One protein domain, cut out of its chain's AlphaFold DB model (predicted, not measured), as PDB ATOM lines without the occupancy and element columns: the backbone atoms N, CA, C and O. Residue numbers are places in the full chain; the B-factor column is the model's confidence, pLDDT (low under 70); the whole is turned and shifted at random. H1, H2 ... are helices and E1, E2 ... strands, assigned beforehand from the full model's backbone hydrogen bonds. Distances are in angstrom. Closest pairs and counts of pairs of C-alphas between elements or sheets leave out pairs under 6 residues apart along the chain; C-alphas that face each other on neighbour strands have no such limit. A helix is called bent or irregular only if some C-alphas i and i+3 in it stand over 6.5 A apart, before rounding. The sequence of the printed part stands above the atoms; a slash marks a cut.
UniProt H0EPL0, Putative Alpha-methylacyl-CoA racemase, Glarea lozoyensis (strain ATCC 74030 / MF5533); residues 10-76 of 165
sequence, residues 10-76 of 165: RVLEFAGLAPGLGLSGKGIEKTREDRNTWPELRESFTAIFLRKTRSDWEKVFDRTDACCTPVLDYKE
ATOM      1  N   ARG A  10     178.816 132.913 112.263       58.41
ATOM      2  CA  ARG A  10     177.856 133.977 111.899       58.41
ATOM      3  C   ARG A  10     176.418 133.488 112.039       58.41
ATOM      4  O   ARG A  10     176.127 132.348 111.692       58.41
ATOM      5  N   VAL A  11     175.539 134.374 112.508       56.62
ATOM      6  CA  VAL A  11     174.094 134.148 112.671       56.62
ATOM      7  C   VAL A  11     173.341 134.882 111.560       56.62
ATOM      8  O   VAL A  11     173.603 136.062 111.326       56.62
ATOM      9  N   LEU A  12     172.414 134.191 110.904       59.22
ATOM     10  CA  LEU A  12     171.595 134.699 109.800       59.22
ATOM     11  C   LEU A  12     170.090 134.742 110.151       59.22
ATOM     12  O   LEU A  12     169.385 135.600 109.631       59.22
ATOM     13  N   GLU A  13     169.604 133.870 111.046       63.81
ATOM     14  CA  GLU A  13     168.187 133.748 111.454       63.81
ATOM     15  C   GLU A  13     168.090 133.345 112.945       63.81
ATOM     16  O   GLU A  13     168.998 132.697 113.472       63.81
ATOM     17  N   PHE A  14     167.042 133.785 113.654       64.75
ATOM     18  CA  PHE A  14     166.953 133.726 115.122       64.75
ATOM     19  C   PHE A  14     166.089 132.572 115.666       64.75
ATOM     20  O   PHE A  14     166.372 132.074 116.759       64.75
ATOM     21  N   ALA A  15     165.042 132.145 114.952       67.81
ATOM     22  CA  ALA A  15     164.076 131.160 115.435       67.81
ATOM     23  C   ALA A  15     164.726 129.798 115.712       67.81
ATOM     24  O   ALA A  15     164.474 129.205 116.763       67.81
ATOM     25  N   GLY A  16     165.626 129.341 114.836       73.56
ATOM     26  CA  GLY A  16     166.400 128.121 115.083       73.56
ATOM     27  C   GLY A  16     167.543 128.297 116.097       73.56
ATOM     28  O   GLY A  16     167.985 127.332 116.719       73.56
ATOM     29  N   LEU A  17     168.005 129.531 116.321       81.50
ATOM     30  CA  LEU A  17     169.161 129.830 117.171       81.50
ATOM     31  C   LEU A  17     168.837 129.768 118.671       81.50
ATOM     32  O   LEU A  17     169.614 129.220 119.456       81.50
ATOM     33  N   ALA A  18     167.709 130.350 119.087       82.44
ATOM     34  CA  ALA A  18     167.367 130.474 120.504       82.44
ATOM     35  C   ALA A  18     167.283 129.117 121.243       82.44
ATOM     36  O   ALA A  18     167.816 129.038 122.357       82.44
ATOM     37  N   PRO A  19     166.720 128.039 120.655       82.44
ATOM     38  CA  PRO A  19     166.752 126.707 121.262       82.44
ATOM     39  C   PRO A  19     168.173 126.163 121.437       82.44
ATOM     40  O   PRO A  19     168.527 125.730 122.534       82.44
ATOM     41  N   GLY A  20     169.018 126.247 120.401       83.00
ATOM     42  CA  GLY A  20     170.394 125.734 120.449       83.00
ATOM     43  C   GLY A  20     171.292 126.474 121.448       83.00
ATOM     44  O   GLY A  20     172.183 125.875 122.049       83.00
ATOM     45  N   LEU A  21     171.015 127.756 121.709       87.31
ATOM     46  CA  LEU A  21     171.695 128.545 122.746       87.31
ATOM     47  C   LEU A  21     171.075 128.397 124.148       87.31
ATOM     48  O   LEU A  21     171.591 128.971 125.112       87.31
ATOM     49  N   GLY A  22     169.968 127.661 124.291       86.75
ATOM     50  CA  GLY A  22     169.234 127.550 125.553       86.75
ATOM     51  C   GLY A  22     168.642 128.885 126.017       86.75
ATOM     52  O   GLY A  22     168.632 129.185 127.217       86.75
ATOM     53  N   LEU A  23     168.210 129.715 125.068       86.81
ATOM     54  CA  LEU A  23     167.628 131.039 125.288       86.81
ATOM     55  C   LEU A  23     166.112 131.091 125.073       86.81
ATOM     56  O   LEU A  23     165.498 132.092 125.434       86.81
ATOM     57  N   SER A  24     165.515 130.016 124.554       84.69
ATOM     58  CA  SER A  24     164.066 129.909 124.384       84.69
ATOM     59  C   SER A  24     163.309 130.204 125.680       84.69
ATOM     60  O   SER A  24     163.580 129.609 126.724       84.69
ATOM     61  N   GLY A  25     162.354 131.127 125.607       81.25
ATOM     62  CA  GLY A  25     161.499 131.529 126.721       81.25
ATOM     63  C   GLY A  25     162.164 132.462 127.735       81.25
ATOM     64  O   GLY A  25     161.543 132.783 128.748       81.25
ATOM     65  N   LYS A  26     163.396 132.929 127.487       82.81
ATOM     66  CA  LYS A  26     164.105 133.859 128.387       82.81
ATOM     67  C   LYS A  26     163.807 135.334 128.113       82.81
ATOM     68  O   LYS A  26     164.406 136.201 128.738       82.81
ATOM     69  N   GLY A  27     162.877 135.628 127.203       81.50
ATOM     70  CA  GLY A  27     162.392 136.983 126.939       81.50
ATOM     71  C   GLY A  27     163.138 137.709 125.822       81.50
ATOM     72  O   GLY A  27     162.666 138.750 125.372       81.50
ATOM     73  N   ILE A  28     164.229 137.131 125.315       83.06
ATOM     74  CA  ILE A  28     164.967 137.630 124.150       83.06
ATOM     75  C   ILE A  28     164.071 137.750 122.907       83.06
ATOM     76  O   ILE A  28     164.236 138.658 122.098       83.06
ATOM     77  N   GLU A  29     163.061 136.889 122.782       82.62
ATOM     78  CA  GLU A  29     162.084 136.908 121.693       82.62
ATOM     79  C   GLU A  29     161.280 138.212 121.663       82.62
ATOM     80  O   GLU A  29     160.834 138.633 120.599       82.62
ATOM     81  N   LYS A  30     161.109 138.849 122.829       84.50
ATOM     82  CA  LYS A  30     160.352 140.094 122.991       84.50
ATOM     83  C   LYS A  30     161.212 141.331 122.756       84.50
ATOM     84  O   LYS A  30     160.676 142.363 122.373       84.50
ATOM     85  N   THR A  31     162.518 141.242 123.007       84.56
ATOM     86  CA  THR A  31     163.423 142.400 123.006       84.56
ATOM     87  C   THR A  31     164.337 142.473 121.786       84.56
ATOM     88  O   THR A  31     164.816 143.554 121.474       84.56
ATOM     89  N   ARG A  32     164.542 141.378 121.036       83.56
ATOM     90  CA  ARG A  32     165.516 141.317 119.925       83.56
ATOM     91  C   ARG A  32     165.329 142.356 118.813       83.56
ATOM     92  O   ARG A  32     166.301 142.702 118.146       83.56
ATOM     93  N   GLU A  33     164.105 142.834 118.594       87.19
ATOM     94  CA  GLU A  33     163.808 143.864 117.584       87.19
ATOM     95  C   GLU A  33     164.142 145.285 118.076       87.19
ATOM     96  O   GLU A  33     164.286 146.206 117.272       87.19
ATOM     97  N   ASP A  34     164.312 145.477 119.389       89.81
ATOM     98  CA  ASP A  34     164.745 146.747 119.965       89.81
ATOM     99  C   ASP A  34     166.271 146.863 119.914       89.81
ATOM    100  O   ASP A  34     167.006 146.215 120.667       89.81
ATOM    101  N   ARG A  35     166.751 147.752 119.039       91.88
ATOM    102  CA  ARG A  35     168.179 148.031 118.839       91.88
ATOM    103  C   ARG A  35     168.893 148.503 120.101       91.88
ATOM    104  O   ARG A  35     170.099 148.299 120.207       91.88
ATOM    105  N   ASN A  36     168.178 149.099 121.055       93.50
ATOM    106  CA  ASN A  36     168.777 149.536 122.316       93.50
ATOM    107  C   ASN A  36     169.241 148.353 123.174       93.50
ATOM    108  O   ASN A  36     170.161 148.503 123.970       93.50
ATOM    109  N   THR A  37     168.661 147.167 122.971       88.75
ATOM    110  CA  THR A  37     169.027 145.944 123.700       88.75
ATOM    111  C   THR A  37     170.169 145.170 123.036       88.75
ATOM    112  O   THR A  37     170.749 144.267 123.634       88.75
ATOM    113  N   TRP A  38     170.552 145.524 121.804       91.44
ATOM    114  CA  TRP A  38     171.576 144.801 121.044       91.44
ATOM    115  C   TRP A  38     172.958 144.741 121.707       91.44
ATOM    116  O   TRP A  38     173.600 143.694 121.579       91.44
ATOM    117  N   PRO A  39     173.445 145.782 122.413       92.00
ATOM    118  CA  PRO A  39     174.687 145.678 123.175       92.00
ATOM    119  C   PRO A  39     174.645 144.542 124.210       92.00
ATOM    120  O   PRO A  39     175.524 143.680 124.205       92.00
ATOM    121  N   GLU A  40     173.579 144.461 125.009       90.06
ATOM    122  CA  GLU A  40     173.392 143.415 126.028       90.06
ATOM    123  C   GLU A  40     173.201 142.023 125.401       90.06
ATOM    124  O   GLU A  40     173.730 141.017 125.888       90.06
ATOM    125  N   LEU A  41     172.484 141.946 124.273       87.62
ATOM    126  CA  LEU A  41     172.328 140.703 123.511       87.62
ATOM    127  C   LEU A  41     173.666 140.208 122.964       87.62
ATOM    128  O   LEU A  41     173.958 139.013 123.026       87.62
ATOM    129  N   ARG A  42     174.508 141.119 122.465       89.50
ATOM    130  CA  ARG A  42     175.851 140.793 121.983       89.50
ATOM    131  C   ARG A  42     176.716 140.242 123.110       89.50
ATOM    132  O   ARG A  42     177.406 139.244 122.895       89.50
ATOM    133  N   GLU A  43     176.683 140.854 124.289       90.94
ATOM    134  CA  GLU A  43     177.402 140.360 125.470       90.94
ATOM    135  C   GLU A  43     176.912 138.969 125.879       90.94
ATOM    136  O   GLU A  43     177.718 138.052 126.057       90.94
ATOM    137  N   SER A  44     175.594 138.775 125.926       89.69
ATOM    138  CA  SER A  44     174.969 137.495 126.270       89.69
ATOM    139  C   SER A  44     175.347 136.386 125.289       89.69
ATOM    140  O   SER A  44     175.789 135.312 125.701       89.69
ATOM    141  N   PHE A  45     175.236 136.639 123.982       89.06
ATOM    142  CA  PHE A  45     175.653 135.689 122.951       89.06
ATOM    143  C   PHE A  45     177.142 135.384 123.034       89.06
ATOM    144  O   PHE A  45     177.521 134.218 122.976       89.06
ATOM    145  N   THR A  46     177.979 136.400 123.238       89.88
ATOM    146  CA  THR A  46     179.424 136.216 123.408       89.88
ATOM    147  C   THR A  46     179.719 135.282 124.582       89.88
ATOM    148  O   THR A  46     180.428 134.290 124.427       89.88
ATOM    149  N   ALA A  47     179.120 135.543 125.745       91.38
ATOM    150  CA  ALA A  47     179.303 134.726 126.940       91.38
ATOM    151  C   ALA A  47     178.790 133.287 126.773       91.38
ATOM    152  O   ALA A  47     179.292 132.382 127.439       91.38
ATOM    153  N   ILE A  48     177.792 133.057 125.915       92.06
ATOM    154  CA  ILE A  48     177.303 131.713 125.592       92.06
ATOM    155  C   ILE A  48     178.265 131.019 124.634       92.06
ATOM    156  O   ILE A  48     178.736 129.935 124.970       92.06
ATOM    157  N   PHE A  49     178.604 131.635 123.498       90.62
ATOM    158  CA  PHE A  49     179.474 131.029 122.487       90.62
ATOM    159  C   PHE A  49     180.859 130.672 123.042       90.62
ATOM    160  O   PHE A  49     181.402 129.637 122.667       90.62
ATOM    161  N   LEU A  50     181.383 131.427 124.013       92.06
ATOM    162  CA  LEU A  50     182.651 131.118 124.689       92.06
ATOM    163  C   LEU A  50     182.633 129.836 125.547       92.06
ATOM    164  O   LEU A  50     183.686 129.381 125.981       92.06
ATOM    165  N   ARG A  51     181.466 129.234 125.811       93.44
ATOM    166  CA  ARG A  51     181.348 128.031 126.663       93.44
ATOM    167  C   ARG A  51     181.693 126.730 125.951       93.44
ATOM    168  O   ARG A  51     181.828 125.706 126.615       93.44
ATOM    169  N   LYS A  52     181.751 126.733 124.618       91.69
ATOM    170  CA  LYS A  52     182.047 125.547 123.810       91.69
ATOM    171  C   LYS A  52     182.950 125.919 122.644       91.69
ATOM    172  O   LYS A  52     183.021 127.078 122.245       91.69
ATOM    173  N   THR A  53     183.628 124.922 122.093       92.06
ATOM    174  CA  THR A  53     184.429 125.103 120.881       92.06
ATOM    175  C   THR A  53     183.531 125.302 119.653       92.06
ATOM    176  O   THR A  53     182.359 124.919 119.668       92.06
ATOM    177  N   ARG A  54     184.084 125.857 118.564       90.69
ATOM    178  CA  ARG A  54     183.419 125.950 117.247       90.69
ATOM    179  C   ARG A  54     182.832 124.596 116.823       90.69
ATOM    180  O   ARG A  54     181.651 124.519 116.505       90.69
ATOM    181  N   SER A  55     183.630 123.530 116.923       88.62
ATOM    182  CA  SER A  55     183.232 122.168 116.545       88.62
ATOM    183  C   SER A  55     182.124 121.584 117.419       88.62
ATOM    184  O   SER A  55     181.326 120.780 116.947       88.62
ATOM    185  N   ASP A  56     182.046 121.964 118.694       91.19
ATOM    186  CA  ASP A  56     180.934 121.548 119.550       91.19
ATOM    187  C   ASP A  56     179.653 122.319 119.231       91.19
ATOM    188  O   ASP A  56     178.575 121.732 119.273       91.19
ATOM    189  N   TRP A  57     179.754 123.603 118.872       92.38
ATOM    190  CA  TRP A  57     178.609 124.369 118.380       92.38
ATOM    191  C   TRP A  57     178.089 123.841 117.049       92.38
ATOM    192  O   TRP A  57     176.879 123.719 116.895       92.38
ATOM    193  N   GLU A  58     178.972 123.454 116.128       88.31
ATOM    194  CA  GLU A  58     178.570 122.777 114.890       88.31
ATOM    195  C   GLU A  58     177.700 121.555 115.180       88.31
ATOM    196  O   GLU A  58     176.635 121.436 114.599       88.31
ATOM    197  N   LYS A  59     178.080 120.692 116.132       89.69
ATOM    198  CA  LYS A  59     177.263 119.518 116.502       89.69
ATOM    199  C   LYS A  59     175.898 119.892 117.085       89.69
ATOM    200  O   LYS A  59     174.953 119.129 116.933       89.69
ATOM    201  N   VAL A  60     175.809 121.013 117.804       90.62
ATOM    202  CA  VAL A  60     174.550 121.498 118.398       90.62
ATOM    203  C   VAL A  60     173.596 122.006 117.320       90.62
ATOM    204  O   VAL A  60     172.392 121.800 117.437       90.62
ATOM    205  N   PHE A  61     174.130 122.684 116.305       88.69
ATOM    206  CA  PHE A  61     173.329 123.312 115.260       88.69
ATOM    207  C   PHE A  61     173.192 122.474 113.986       88.69
ATOM    208  O   PHE A  61     172.333 122.779 113.157       88.69
ATOM    209  N   ASP A  62     173.985 121.414 113.826       85.38
ATOM    210  CA  ASP A  62     173.857 120.481 112.712       85.38
ATOM    211  C   ASP A  62     172.435 119.906 112.661       85.38
ATOM    212  O   ASP A  62     171.870 119.492 113.675       85.38
ATOM    213  N   ARG A  63     171.842 119.904 111.463       81.69
ATOM    214  CA  ARG A  63     170.457 119.463 111.203       81.69
ATOM    215  C   ARG A  63     169.374 120.198 112.001       81.69
ATOM    216  O   ARG A  63     168.274 119.670 112.160       81.69
ATOM    217  N   THR A  64     169.659 121.402 112.484       83.94
ATOM    218  CA  THR A  64     168.646 122.303 113.048       83.94
ATOM    219  C   THR A  64     168.261 123.377 112.032       83.94
ATOM    220  O   THR A  64     169.030 123.678 111.124       83.94
ATOM    221  N   ASP A  65     167.104 124.015 112.221       79.19
ATOM    222  CA  ASP A  65     166.687 125.177 111.418       79.19
ATOM    223  C   ASP A  65     167.467 126.464 111.774       79.19
ATOM    224  O   ASP A  65     167.142 127.558 111.311       79.19
ATOM    225  N   ALA A  66     168.502 126.376 112.619       80.94
ATOM    226  CA  ALA A  66     169.339 127.516 112.960       80.94
ATOM    227  C   ALA A  66     170.200 127.915 111.760       80.94
ATOM    228  O   ALA A  66     171.143 127.214 111.395       80.94
ATOM    229  N   CYS A  67     169.948 129.094 111.191       77.56
ATOM    230  CA  CYS A  67     170.830 129.639 110.166       77.56
ATOM    231  C   CYS A  67     172.102 130.196 110.822       77.56
ATOM    232  O   CYS A  67     172.247 131.401 111.043       77.56
ATOM    233  N   CYS A  68     173.024 129.301 111.163       80.75
ATOM    234  CA  CYS A  68     174.353 129.623 111.655       80.75
ATOM    235  C   CYS A  68     175.408 128.843 110.866       80.75
ATOM    236  O   CYS A  68     175.164 127.732 110.403       80.75
ATOM    237  N   THR A  69     176.574 129.448 110.666       82.00
ATOM    238  CA  THR A  69     177.649 128.848 109.864       82.00
ATOM    239  C   THR A  69     178.994 129.007 110.567       82.00
ATOM    240  O   THR A  69     179.240 130.082 111.136       82.00
ATOM    241  N   PRO A  70     179.856 127.971 110.573       86.25
ATOM    242  CA  PRO A  70     181.206 128.082 111.101       86.25
ATOM    243  C   PRO A  70     182.042 129.048 110.263       86.25
ATOM    244  O   PRO A  70     181.976 129.060 109.037       86.25
ATOM    245  N   VAL A  71     182.877 129.832 110.936       86.75
ATOM    246  CA  VAL A  71     183.983 130.533 110.278       86.75
ATOM    247  C   VAL A  71     185.181 129.592 110.309       86.75
ATOM    248  O   VAL A  71     185.632 129.233 111.395       86.75
ATOM    249  N   LEU A  72     185.621 129.159 109.129       82.19
ATOM    250  CA  LEU A  72     186.729 128.226 108.934       82.19
ATOM    251  C   LEU A  72     188.007 128.975 108.559       82.19
ATOM    252  O   LEU A  72     187.958 129.923 107.772       82.19
ATOM    253  N   ASP A  73     189.137 128.510 109.080       80.12
ATOM    254  CA  ASP A  73     190.460 128.911 108.606       80.12
ATOM    255  C   ASP A  73     190.830 128.162 107.316       80.12
ATOM    256  O   ASP A  73     190.380 127.041 107.070       80.12
ATOM    257  N   TYR A  74     191.721 128.739 106.501       74.75
ATOM    258  CA  TYR A  74     192.156 128.133 105.231       74.75
ATOM    259  C   TYR A  74     192.675 126.700 105.380       74.75
ATOM    260  O   TYR A  74     192.318 125.829 104.596       74.75
ATOM    261  N   LYS A  75     193.451 126.423 106.431       76.69
ATOM    262  CA  LYS A  75     193.968 125.076 106.698       76.69
ATOM    263  C   LYS A  75     192.848 124.061 106.953       76.69
ATOM    264  O   LYS A  75     192.981 122.895 106.593       76.69
ATOM    265  N   GLU A  76     191.757 124.490 107.589       75.50
ATOM    266  CA  GLU A  76     190.598 123.625 107.834       75.50
ATOM    267  C   GLU A  76     189.887 123.296 106.515       75.50
ATOM    268  O   GLU A  76     189.489 122.150 106.320       75.50
TER     269      GLU A  76
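Overview. This is residues 10 to 76 of the 165 residues of the protein "Putative Alpha-methylacyl-CoA racemase" of Glarea lozoyensis (strain ATCC 74030 / MF5533) (UniProt H0EPL0). One longer helix, H3, runs along one side of an elongated body, with the short helix H2 near its beginning and H4 following its end at a steep angle. The short helix H1 lies nearest the middle and meets H4 over a few residues, while the first printed residues, 10 to 11, pair antiparallel with residues 68 to 69 of the small strand E1, close to H4. The printed part has 67 residues, with four named helices and one named strand in the order H1, H2, H3, H4, E1, and its class is mostly helix. It is only just compact, close to loose, with a radius of gyration of the C-alphas of 12.6 A, and its C-alphas span 39 by 23 by 20 A.

Arrangement. From the first printed residue, residues 10 to 11 pair antiparallel with residues 68 to 69 of E1, the strand of residues 68 to 70, which pairs with no named strand. H1, residues 17 to 20, and H4, residues 54 to 61, only just touch, with 3 pairs of C-alphas within 8 A; the closest are those of Gly 20 and Val 60, 6.3 A apart. The closest C-alphas of H1 and E1, those of Leu 17 and Cys 68, are 7.6 A apart. H2, residues 28 to 31, and H3, residues 35 to 49, are close but not clearly touching, with the C-alphas of Thr 31 and Thr 37 closest at 6.7 A. H3 and H4 are close but not clearly touching, with the C-alphas of Phe 49 and Trp 57 closest at 7.9 A. Their lines stand at a steep tilt of 69.7 degrees, only just short of about perpendicular, and they run opposite ways. The closest C-alphas of H4 and E1, those of Arg 54 and Pro 70, are 6.9 A apart. H1 and H3 are apart, as are H3 and E1. Every O i to N i+4 pair is within hydrogen-bond range in H4, and 9 of 11 are in H3; H1 and H2 are too short for such a pair.

Along the chain. H1, Leu 17 to Gly 20, begins with C-alpha 17 at (169.161, 129.830, 117.171). H2 covers Ile 28 to Thr 31. H3, Arg 35 to Phe 49, is 20.7 A from first to last C-alpha and begins with C-alpha 35 at (168.179, 148.031, 118.839); it is irregular, with C-alphas 36 and 39 7.1 A apart. H4, Arg 54 to Phe 61, is 10.6 A long. E1, Cys 68 to Pro 70, ends with C-alpha 70 at (181.206, 128.082, 111.101).

Size, cuts and confidence. The C-alphas of Lys 30 and Lys 75, the two farthest apart, are 40.3 A apart. The printed part has no cut. The links H2 to H3 and H3 to H4 are tight, and those from H1 to H2 and from H4 to E1 are short. The mean pLDDT of the printed part is 83.9, and residues 10 to 15 are under 70.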